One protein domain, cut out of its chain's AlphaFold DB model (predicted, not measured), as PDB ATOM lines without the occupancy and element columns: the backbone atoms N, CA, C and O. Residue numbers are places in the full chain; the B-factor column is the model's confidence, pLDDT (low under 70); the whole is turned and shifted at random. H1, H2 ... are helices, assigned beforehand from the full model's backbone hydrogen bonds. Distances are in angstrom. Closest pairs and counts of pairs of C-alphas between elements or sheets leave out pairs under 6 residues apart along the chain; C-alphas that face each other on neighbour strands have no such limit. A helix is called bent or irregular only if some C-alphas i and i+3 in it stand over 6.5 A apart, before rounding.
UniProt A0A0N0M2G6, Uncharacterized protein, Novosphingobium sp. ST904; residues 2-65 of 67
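What this domain is: This is residues 2 to 65 of the 67 residues of an uncharacterized protein of Novosphingobium sp. ST904 (UniProt A0A0N0M2G6). Three helices are strung end to end as an open zigzag with no shared core: the long arm H1 runs in from one end, the short H2 folds back from it at a sharp corner to make a V, and H3 leads off at a second corner as another arm. Much of H1, residues 2 to 21, sticks out free on one side of H2, and on the other side so do residues 51 to 65, of which 51 to 64 belong to H3. The printed part has 64 residues, with three named helices in the order H1, H2, H3 and no named strand, and its class is all helix. The whole is extended, with a radius of gyration of the C-alphas of 18.0 A, and elongated, with C-alpha spans of 55 by 32 by 19 A along its three main axes.

How they stand to each other: The printed part begins with H1, residues 2 to 28, which is the longest helix with 27 residues. A tight link of 4 residues leads from it to H2, residues 33 to 44. H1 and H2 touch only at the corner by their link, with 4 pairs of C-alphas within 8 A. The closest C-alphas of the two are those of Lys 27 and Ala 33, 6.1 A apart. H1 touches H2 with residues 23 to 27 alone, and H2 touches H1 with residue 33 alone. The lines of H1 and H2 stand at a steep tilt of 61 degrees, and the two helices run opposite ways. Their centres are 18.6 A apart. A tight link of 2 residues then leads from H2 to H3, residues 47 to 64. H2 and H3 are close but not clearly touching, with 1 pair of C-alphas within 8 A. That pair is the closest of the two helices, the C-alphas of Ile 42 and Arg 50, 7.0 A apart. The lines of H2 and H3 stand at a steep tilt of 54 degrees, the helices run opposite ways, and their centres are 17.2 A apart. H3 touches no helix, and H1 and H3 are apart. In the backbones of H1, H2 and H3, every O i to N i+4 pair is within hydrogen-bond range.

Where its parts are: H1, residues 2 to 28, begins at the C-alpha of Val 2, at (179.730, 532.224, 428.089), and ends at the C-alpha of Ala 28, at (200.317, 501.445, 415.261). Its first and last C-alphas are 39.2 A apart. H2, residues 33 to 44, begins at the C-alpha of Ala 33, at (204.462, 510.444, 414.081), and is 16.7 A from first to last C-alpha. H3, residues 47 to 64, begins at Pro 47 and ends at the C-alpha of Leu 64, at (228.275, 522.713, 406.564). It is 25.7 A from first to last C-alpha. H1, H2 and H3 are not bent.

The domain as a whole: The two C-alphas farthest apart are those of Glu 3 and Gly 65, 57.2 A apart. The first and last printed C-alphas, of Val 2 and Gly 65, are 56.4 A apart. Residues 43 to 49, of which 47 to 49 belong to H3, also stand free. The printed part has no cut, and neither of its two links is long. It begins at residue 2 and ends at residue 65 of a full chain of 67 residues. The mean pLDDT of the printed part of this predicted model is 93.2, and no printed residue is under 70.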
ATOM      1  N   VAL A   2     178.851 533.228 427.450       92.69
ATOM      2  CA  VAL A   2     179.730 532.224 428.089       92.69
ATOM      3  C   VAL A   2     179.438 530.788 427.628       92.69
ATOM      4  O   VAL A   2     180.312 530.176 427.036       92.69
ATOM      5  N   GLU A   3     178.191 530.312 427.716       94.38
ATOM      6  CA  GLU A   3     177.810 528.950 427.265       94.38
ATOM      7  C   GLU A   3     178.130 528.658 425.784       94.38
ATOM      8  O   GLU A   3     178.297 527.514 425.365       94.38
ATOM      9  N   ARG A   4     178.188 529.699 424.937       94.00
ATOM     10  CA  ARG A   4     178.574 529.536 423.527       94.00
ATOM     11  C   ARG A   4     180.082 529.330 423.385       94.00
ATOM     12  O   ARG A   4     180.485 528.617 422.479       94.00
ATOM     13  N   ILE A   5     180.882 529.955 424.247       94.75
ATOM     14  CA  ILE A   5     182.334 529.771 424.290       94.75
ATOM     15  C   ILE A   5     182.661 528.383 424.846       94.75
ATOM     16  O   ILE A   5     183.408 527.663 424.201       94.75
ATOM     17  N   GLU A   6     182.033 527.961 425.946       93.25
ATOM     18  CA  GLU A   6     182.267 526.633 426.547       93.25
ATOM     19  C   GLU A   6     181.979 525.491 425.564       93.25
ATOM     20  O   GLU A   6     182.772 524.564 425.428       93.25
ATOM     21  N   ARG A   7     180.895 525.602 424.787       95.31
ATOM     22  CA  ARG A   7     180.596 524.636 423.720       95.31
ATOM     23  C   ARG A   7     181.677 524.597 422.637       95.31
ATOM     24  O   ARG A   7     182.043 523.522 422.181       95.31
ATOM     25  N   LEU A   8     182.186 525.762 422.220       96.50
ATOM     26  CA  LEU A   8     183.269 525.832 421.233       96.50
ATOM     27  C   LEU A   8     184.574 525.240 421.788       96.50
ATOM     28  O   LEU A   8     185.316 524.609 421.039       96.50
ATOM     29  N   GLU A   9     184.848 525.403 423.083       95.00
ATOM     30  CA  GLU A   9     186.007 524.793 423.745       95.00
ATOM     31  C   GLU A   9     185.883 523.265 423.839       95.00
ATOM     32  O   GLU A   9     186.865 522.556 423.602       95.00
ATOM     33  N   GLU A  10     184.689 522.738 424.126       95.62
ATOM     34  CA  GLU A  10     184.421 521.296 424.078       95.62
ATOM     35  C   GLU A  10     184.590 520.727 422.664       95.62
ATOM     36  O   GLU A  10     185.247 519.696 422.495       95.62
ATOM     37  N   GLU A  11     184.070 521.412 421.642       95.50
ATOM     38  CA  GLU A  11     184.251 521.023 420.237       95.50
ATOM     39  C   GLU A  11     185.737 521.035 419.836       95.50
ATOM     40  O   GLU A  11     186.232 520.086 419.222       95.50
ATOM     41  N   GLU A  12     186.490 522.071 420.223       94.81
ATOM     42  CA  GLU A  12     187.929 522.143 419.960       94.81
ATOM     43  C   GLU A  12     188.688 521.009 420.663       94.81
ATOM     44  O   GLU A  12     189.623 520.433 420.094       94.81
ATOM     45  N   LYS A  13     188.295 520.666 421.894       95.44
ATOM     46  CA  LYS A  13     188.878 519.547 422.634       95.44
ATOM     47  C   LYS A  13     188.606 518.218 421.930       95.44
ATOM     48  O   LYS A  13     189.558 517.466 421.728       95.44
ATOM     49  N   GLY A  14     187.369 517.974 421.493       96.38
ATOM     50  CA  GLY A  14     187.011 516.783 420.720       96.38
ATOM     51  C   GLY A  14     187.867 516.645 419.459       96.38
ATOM     52  O   GLY A  14     188.535 515.634 419.264       96.38
ATOM     53  N   LEU A  15     187.992 517.723 418.677       95.44
ATOM     54  CA  LEU A  15     188.834 517.737 417.474       95.44
ATOM     55  C   LEU A  15     190.322 517.489 417.767       95.44
ATOM     56  O   LEU A  15     191.041 516.901 416.950       95.44
ATOM     57  N   LYS A  16     190.827 517.971 418.908       94.56
ATOM     58  CA  LYS A  16     192.207 517.705 419.341       94.56
ATOM     59  C   LYS A  16     192.406 516.238 419.714       94.56
ATOM     60  O   LYS A  16     193.457 515.690 419.371       94.56
ATOM     61  N   ASP A  17     191.438 515.635 420.396       96.12
ATOM     62  CA  ASP A  17     191.475 514.229 420.792       96.12
ATOM     63  C   ASP A  17     191.401 513.316 419.557       96.12
ATOM     64  O   ASP A  17     192.319 512.520 419.359       96.12
ATOM     65  N   ASP A  18     190.461 513.551 418.637       95.94
ATOM     66  CA  ASP A  18     190.357 512.811 417.367       95.94
ATOM     67  C   ASP A  18     191.672 512.855 416.576       95.94
ATOM     68  O   ASP A  18     192.189 511.856 416.070       95.94
ATOM     69  N   LYS A  19     192.287 514.039 416.502       92.62
ATOM     70  CA  LYS A  19     193.570 514.216 415.819       92.62
ATOM     71  C   LYS A  19     194.695 513.424 416.490       92.62
ATOM     72  O   LYS A  19     195.595 512.949 415.794       92.62
ATOM     73  N   ARG A  20     194.700 513.318 417.823       92.88
ATOM     74  CA  ARG A  20     195.680 512.511 418.566       92.88
ATOM     75  C   ARG A  20     195.489 511.025 418.274       92.88
ATOM     76  O   ARG A  20     196.493 510.324 418.118       92.88
ATOM     77  N   ASP A  21     194.251 510.575 418.155       95.00
ATOM     78  CA  ASP A  21     193.933 509.177 417.886       95.00
ATOM     79  C   ASP A  21     194.388 508.780 416.478       95.00
ATOM     80  O   ASP A  21     195.130 507.808 416.343       95.00
ATOM     81  N   VAL A  22     194.171 509.627 415.463       94.25
ATOM     82  CA  VAL A  22     194.709 509.411 414.101       94.25
ATOM     83  C   VAL A  22     196.241 509.292 414.085       94.25
ATOM     84  O   VAL A  22     196.806 508.446 413.388       94.25
ATOM     85  N   TYR A  23     196.960 510.112 414.863       92.62
ATOM     86  CA  TYR A  23     198.418 509.957 414.980       92.62
ATOM     87  C   TYR A  23     198.820 508.657 415.684       92.62
ATOM     88  O   TYR A  23     199.886 508.110 415.388       92.62
ATOM     89  N   SER A  24     198.006 508.187 416.626       93.31
ATOM     90  CA  SER A  24     198.254 506.954 417.375       93.31
ATOM     91  C   SER A  24     197.998 505.723 416.507       93.31
ATOM     92  O   SER A  24     198.824 504.813 416.493       93.31
ATOM     93  N   GLU A  25     196.940 505.741 415.698       94.31
ATOM     94  CA  GLU A  25     196.667 504.739 414.665       94.31
ATOM     95  C   GLU A  25     197.795 504.677 413.638       94.31
ATOM     96  O   GLU A  25     198.340 503.606 413.372       94.31
ATOM     97  N   ALA A  26     198.231 505.828 413.116       92.62
ATOM     98  CA  ALA A  26     199.345 505.872 412.177       92.62
ATOM     99  C   ALA A  26     200.623 505.265 412.782       92.62
ATOM    100  O   ALA A  26     201.347 504.531 412.107       92.62
ATOM    101  N   LYS A  27     200.875 505.508 414.074       92.38
ATOM    102  CA  LYS A  27     201.989 504.886 414.797       92.38
ATOM    103  C   LYS A  27     201.819 503.369 414.928       92.38
ATOM    104  O   LYS A  27     202.803 502.653 414.765       92.38
ATOM    105  N   ALA A  28     200.608 502.879 415.187       93.38
ATOM    106  CA  ALA A  28     200.317 501.445 415.261       93.38
ATOM    107  C   ALA A  28     200.530 500.731 413.912       93.38
ATOM    108  O   ALA A  28     200.988 499.593 413.889       93.38
ATOM    109  N   VAL A  29     200.278 501.421 412.797       95.00
ATOM    110  CA  VAL A  29     200.559 500.932 411.431       95.00
ATOM    111  C   VAL A  29     202.064 500.958 411.097       95.00
ATOM    112  O   VAL A  29     202.493 500.359 410.116       95.00
ATOM    113  N   GLY A  30     202.889 501.609 411.926       92.38
ATOM    114  CA  GLY A  30     204.344 501.669 411.765       92.38
ATOM    115  C   GLY A  30     204.873 502.986 411.196       92.38
ATOM    116  O   GLY A  30     206.063 503.089 410.903       92.38
ATOM    117  N   TYR A  31     204.034 504.015 411.053       94.50
ATOM    118  CA  TYR A  31     204.505 505.338 410.650       94.50
ATOM    119  C   TYR A  31     205.149 506.104 411.813       94.50
ATOM    120  O   TYR A  31     204.686 506.077 412.956       94.50
ATOM    121  N   ASP A  32     206.177 506.896 411.502       92.44
ATOM    122  CA  ASP A  32     206.756 507.832 412.462       92.44
ATOM    123  C   ASP A  32     205.881 509.094 412.593       92.44
ATOM    124  O   ASP A  32     205.723 509.892 411.660       92.44
ATOM    125  N   ALA A  33     205.333 509.308 413.791       89.38
ATOM    126  CA  ALA A  33     204.462 510.444 414.081       89.38
ATOM    127  C   ALA A  33     205.150 511.815 413.910       89.38
ATOM    128  O   ALA A  33     204.477 512.795 413.577       89.38
ATOM    129  N   LYS A  34     206.470 511.930 414.122       90.62
ATOM    130  CA  LYS A  34     207.221 513.175 413.885       90.62
ATOM    131  C   LYS A  34     207.317 513.461 412.389       90.62
ATOM    132  O   LYS A  34     207.099 514.604 411.982       90.62
ATOM    133  N   ILE A  35     207.589 512.439 411.577       94.00
ATOM    134  CA  ILE A  35     207.670 512.584 410.118       94.00
ATOM    135  C   ILE A  35     206.309 512.965 409.533       94.00
ATOM    136  O   ILE A  35     206.236 513.916 408.756       94.00
ATOM    137  N   ILE A  36     205.214 512.336 409.974       92.38
ATOM    138  CA  ILE A  36     203.860 512.712 409.528       92.38
ATOM    139  C   ILE A  36     203.564 514.182 409.849       92.38
ATOM    140  O   ILE A  36     203.083 514.919 408.986       92.38
ATOM    141  N   ARG A  37     203.884 514.654 411.063       91.75
ATOM    142  CA  ARG A  37     203.705 516.074 411.421       91.75
ATOM    143  C   ARG A  37     204.512 516.998 410.509       91.75
ATOM    144  O   ARG A  37     203.991 518.038 410.101       91.75
ATOM    145  N   LYS A  38     205.751 516.622 410.169       92.25
ATOM    146  CA  LYS A  38     206.590 517.375 409.226       92.25
ATOM    147  C   LYS A  38     205.941 517.431 407.840       92.25
ATOM    148  O   LYS A  38     205.816 518.519 407.288       92.25
ATOM    149  N   ILE A  39     205.435 516.308 407.324       92.25
ATOM    150  CA  ILE A  39     204.726 516.249 406.035       92.25
ATOM    151  C   ILE A  39     203.478 517.137 406.052       92.25
ATOM    152  O   ILE A  39     203.263 517.906 405.119       92.25
ATOM    153  N   ILE A  40     202.667 517.086 407.113       92.50
ATOM    154  CA  ILE A  40     201.470 517.935 407.233       92.50
ATOM    155  C   ILE A  40     201.852 519.417 407.219       92.50
ATOM    156  O   ILE A  40     201.170 520.209 406.571       92.50
ATOM    157  N   ARG A  41     202.942 519.805 407.896       91.69
ATOM    158  CA  ARG A  41     203.453 521.183 407.854       91.69
ATOM    159  C   ARG A  41     203.858 521.574 406.434       91.69
ATOM    160  O   ARG A  41     203.355 522.574 405.939       91.69
ATOM    161  N   ILE A  42     204.666 520.755 405.759       91.12
ATOM    162  CA  ILE A  42     205.112 520.999 404.376       91.12
ATOM    163  C   ILE A  42     203.911 521.133 403.426       91.12
ATOM    164  O   ILE A  42     203.868 522.041 402.597       91.12
ATOM    165  N   ARG A  43     202.895 520.271 403.573       90.81
ATOM    166  CA  ARG A  43     201.666 520.306 402.760       90.81
ATOM    167  C   ARG A  43     200.814 521.553 402.992       90.81
ATOM    168  O   ARG A  43     200.063 521.919 402.097       90.81
ATOM    169  N   LYS A  44     200.914 522.181 404.166       92.62
ATOM    170  CA  LYS A  44     200.226 523.443 404.481       92.62
ATOM    171  C   LYS A  44     200.955 524.678 403.953       92.62
ATOM    172  O   LYS A  44     200.331 525.727 403.846       92.62
ATOM    173  N   MET A  45     202.249 524.572 403.659       89.31
ATOM    174  CA  MET A  45     203.039 525.683 403.126       89.31
ATOM    175  C   MET A  45     202.724 525.920 401.652       89.31
ATOM    176  O   MET A  45     202.412 524.975 400.915       89.31
ATOM    177  N   LYS A  46     202.832 527.180 401.216       93.31
ATOM    178  CA  LYS A  46     202.694 527.522 399.802       93.31
ATOM    179  C   LYS A  46     203.840 526.889 399.001       93.31
ATOM    180  O   LYS A  46     204.934 526.712 399.540       93.31
ATOM    181  N   PRO A  47     203.617 526.545 397.720       91.12
ATOM    182  CA  PRO A  47     204.656 525.947 396.882       91.12
ATOM    183  C   PRO A  47     205.918 526.806 396.741       91.12
ATOM    184  O   PRO A  47     207.000 526.254 396.569       91.12
ATOM    185  N   ASP A  48     205.780 528.132 396.793       92.56
ATOM    186  CA  ASP A  48     206.905 529.064 396.669       92.56
ATOM    187  C   ASP A  48     207.708 529.125 397.970       92.56
ATOM    188  O   ASP A  48     208.901 528.838 397.941       92.56
ATOM    189  N   ASP A  49     207.039 529.331 399.112       91.94
ATOM    190  CA  ASP A  49     207.666 529.305 400.443       91.94
ATOM    191  C   ASP A  49     208.439 527.996 400.687       91.94
ATOM    192  O   ASP A  49     209.532 527.999 401.245       91.94
ATOM    193  N   ARG A  50     207.887 526.856 400.240       90.25
ATOM    194  CA  ARG A  50     208.555 525.549 400.346       90.25
ATOM    195  C   ARG A  50     209.835 525.490 399.516       90.25
ATOM    196  O   ARG A  50     210.839 524.981 399.998       90.25
ATOM    197  N   ARG A  51     209.793 525.984 398.275       91.00
ATOM    198  CA  ARG A  51     210.955 525.997 397.374       91.00
ATOM    199  C   ARG A  51     212.053 526.917 397.892       91.00
ATOM    200  O   ARG A  51     213.225 526.570 397.796       91.00
ATOM    201  N   GLU A  52     211.680 528.066 398.442       92.19
ATOM    202  CA  GLU A  52     212.621 528.994 399.069       92.19
ATOM    203  C   GLU A  52     213.283 528.368 400.306       92.19
ATOM    204  O   GLU A  52     214.508 528.383 400.418       92.19
ATOM    205  N   GLU A  53     212.497 527.743 401.191       90.94
ATOM    206  CA  GLU A  53     213.029 527.044 402.369       90.94
ATOM    207  C   GLU A  53     213.965 525.891 401.977       90.94
ATOM    208  O   GLU A  53     215.033 525.754 402.569       90.94
ATOM    209  N   GLU A  54     213.610 525.089 400.966       91.06
ATOM    210  CA  GLU A  54     214.459 524.002 400.456       91.06
ATOM    211  C   GLU A  54     215.779 524.525 399.873       91.06
ATOM    212  O   GLU A  54     216.839 524.019 400.237       91.06
ATOM    213  N   MET A  55     215.750 525.586 399.056       93.19
ATOM    214  CA  MET A  55     216.973 526.195 398.512       93.19
ATOM    215  C   MET A  55     217.903 526.725 399.610       93.19
ATOM    216  O   MET A  55     219.123 526.533 399.550       93.19
ATOM    217  N   LEU A  56     217.343 527.380 400.631       92.81
ATOM    218  CA  LEU A  56     218.118 527.862 401.775       92.81
ATOM    219  C   LEU A  56     218.711 526.698 402.571       92.81
ATOM    220  O   LEU A  56     219.887 526.735 402.933       92.81
ATOM    221  N   LEU A  57     217.916 525.657 402.824       92.19
ATOM    222  CA  LEU A  57     218.355 524.469 403.546       92.19
ATOM    223  C   LEU A  57     219.529 523.791 402.834       92.19
ATOM    224  O   LEU A  57     220.522 523.465 403.481       92.19
ATOM    225  N   ASP A  58     219.434 523.614 401.518       93.62
ATOM    226  CA  ASP A  58     220.481 522.981 400.717       93.62
ATOM    227  C   ASP A  58     221.751 523.840 400.658       93.62
ATOM    228  O   ASP A  58     222.860 523.317 400.771       93.62
ATOM    229  N   THR A  59     221.610 525.168 400.603       93.44
ATOM    230  CA  THR A  59     222.754 526.091 400.706       93.44
ATOM    231  C   THR A  59     223.483 525.926 402.042       93.44
ATOM    232  O   THR A  59     224.709 525.814 402.072       93.44
ATOM    233  N   TYR A  60     222.744 525.867 403.156       93.00
ATOM    234  CA  TYR A  60     223.342 525.676 404.479       93.00
ATOM    235  C   TYR A  60     223.959 524.290 404.653       93.00
ATOM    236  O   TYR A  60     225.037 524.174 405.230       93.00
ATOM    237  N   LYS A  61     223.314 523.242 404.143       93.69
ATOM    238  CA  LYS A  61     223.850 521.877 404.136       93.69
ATOM    239  C   LYS A  61     225.190 521.791 403.416       93.69
ATOM    240  O   LYS A  61     226.154 521.302 403.998       93.69
ATOM    241  N   CYS A  62     225.261 522.358 402.212       93.12
ATOM    242  CA  CYS A  62     226.487 522.436 401.424       93.12
ATOM    243  C   CYS A  62     227.587 523.199 402.179       93.12
ATOM    244  O   CYS A  62     228.708 522.711 402.311       93.12
ATOM    245  N   ALA A  63     227.256 524.353 402.769       93.12
ATOM    246  CA  ALA A  63     228.206 525.141 403.558       93.12
ATOM    247  C   ALA A  63     228.728 524.405 404.810       93.12
ATOM    248  O   ALA A  63     229.847 524.660 405.251       93.12
ATOM    249  N   LEU A  64     227.926 523.505 405.383       94.94
ATOM    250  CA  LEU A  64     228.275 522.713 406.564       94.94
ATOM    251  C   LEU A  64     228.850 521.326 406.223       94.94
ATOM    252  O   LEU A  64     229.222 520.599 407.143       94.94
ATOM    253  N   GLY A  65     228.933 520.954 404.941       91.25
ATOM    254  CA  GLY A  65     229.402 519.636 404.499       91.25
ATOM    255  C   GLY A  65     228.492 518.478 404.926       91.25
ATOM    256  O   GLY A  65     228.982 517.381 405.188       91.25
TER     257      GLY A  65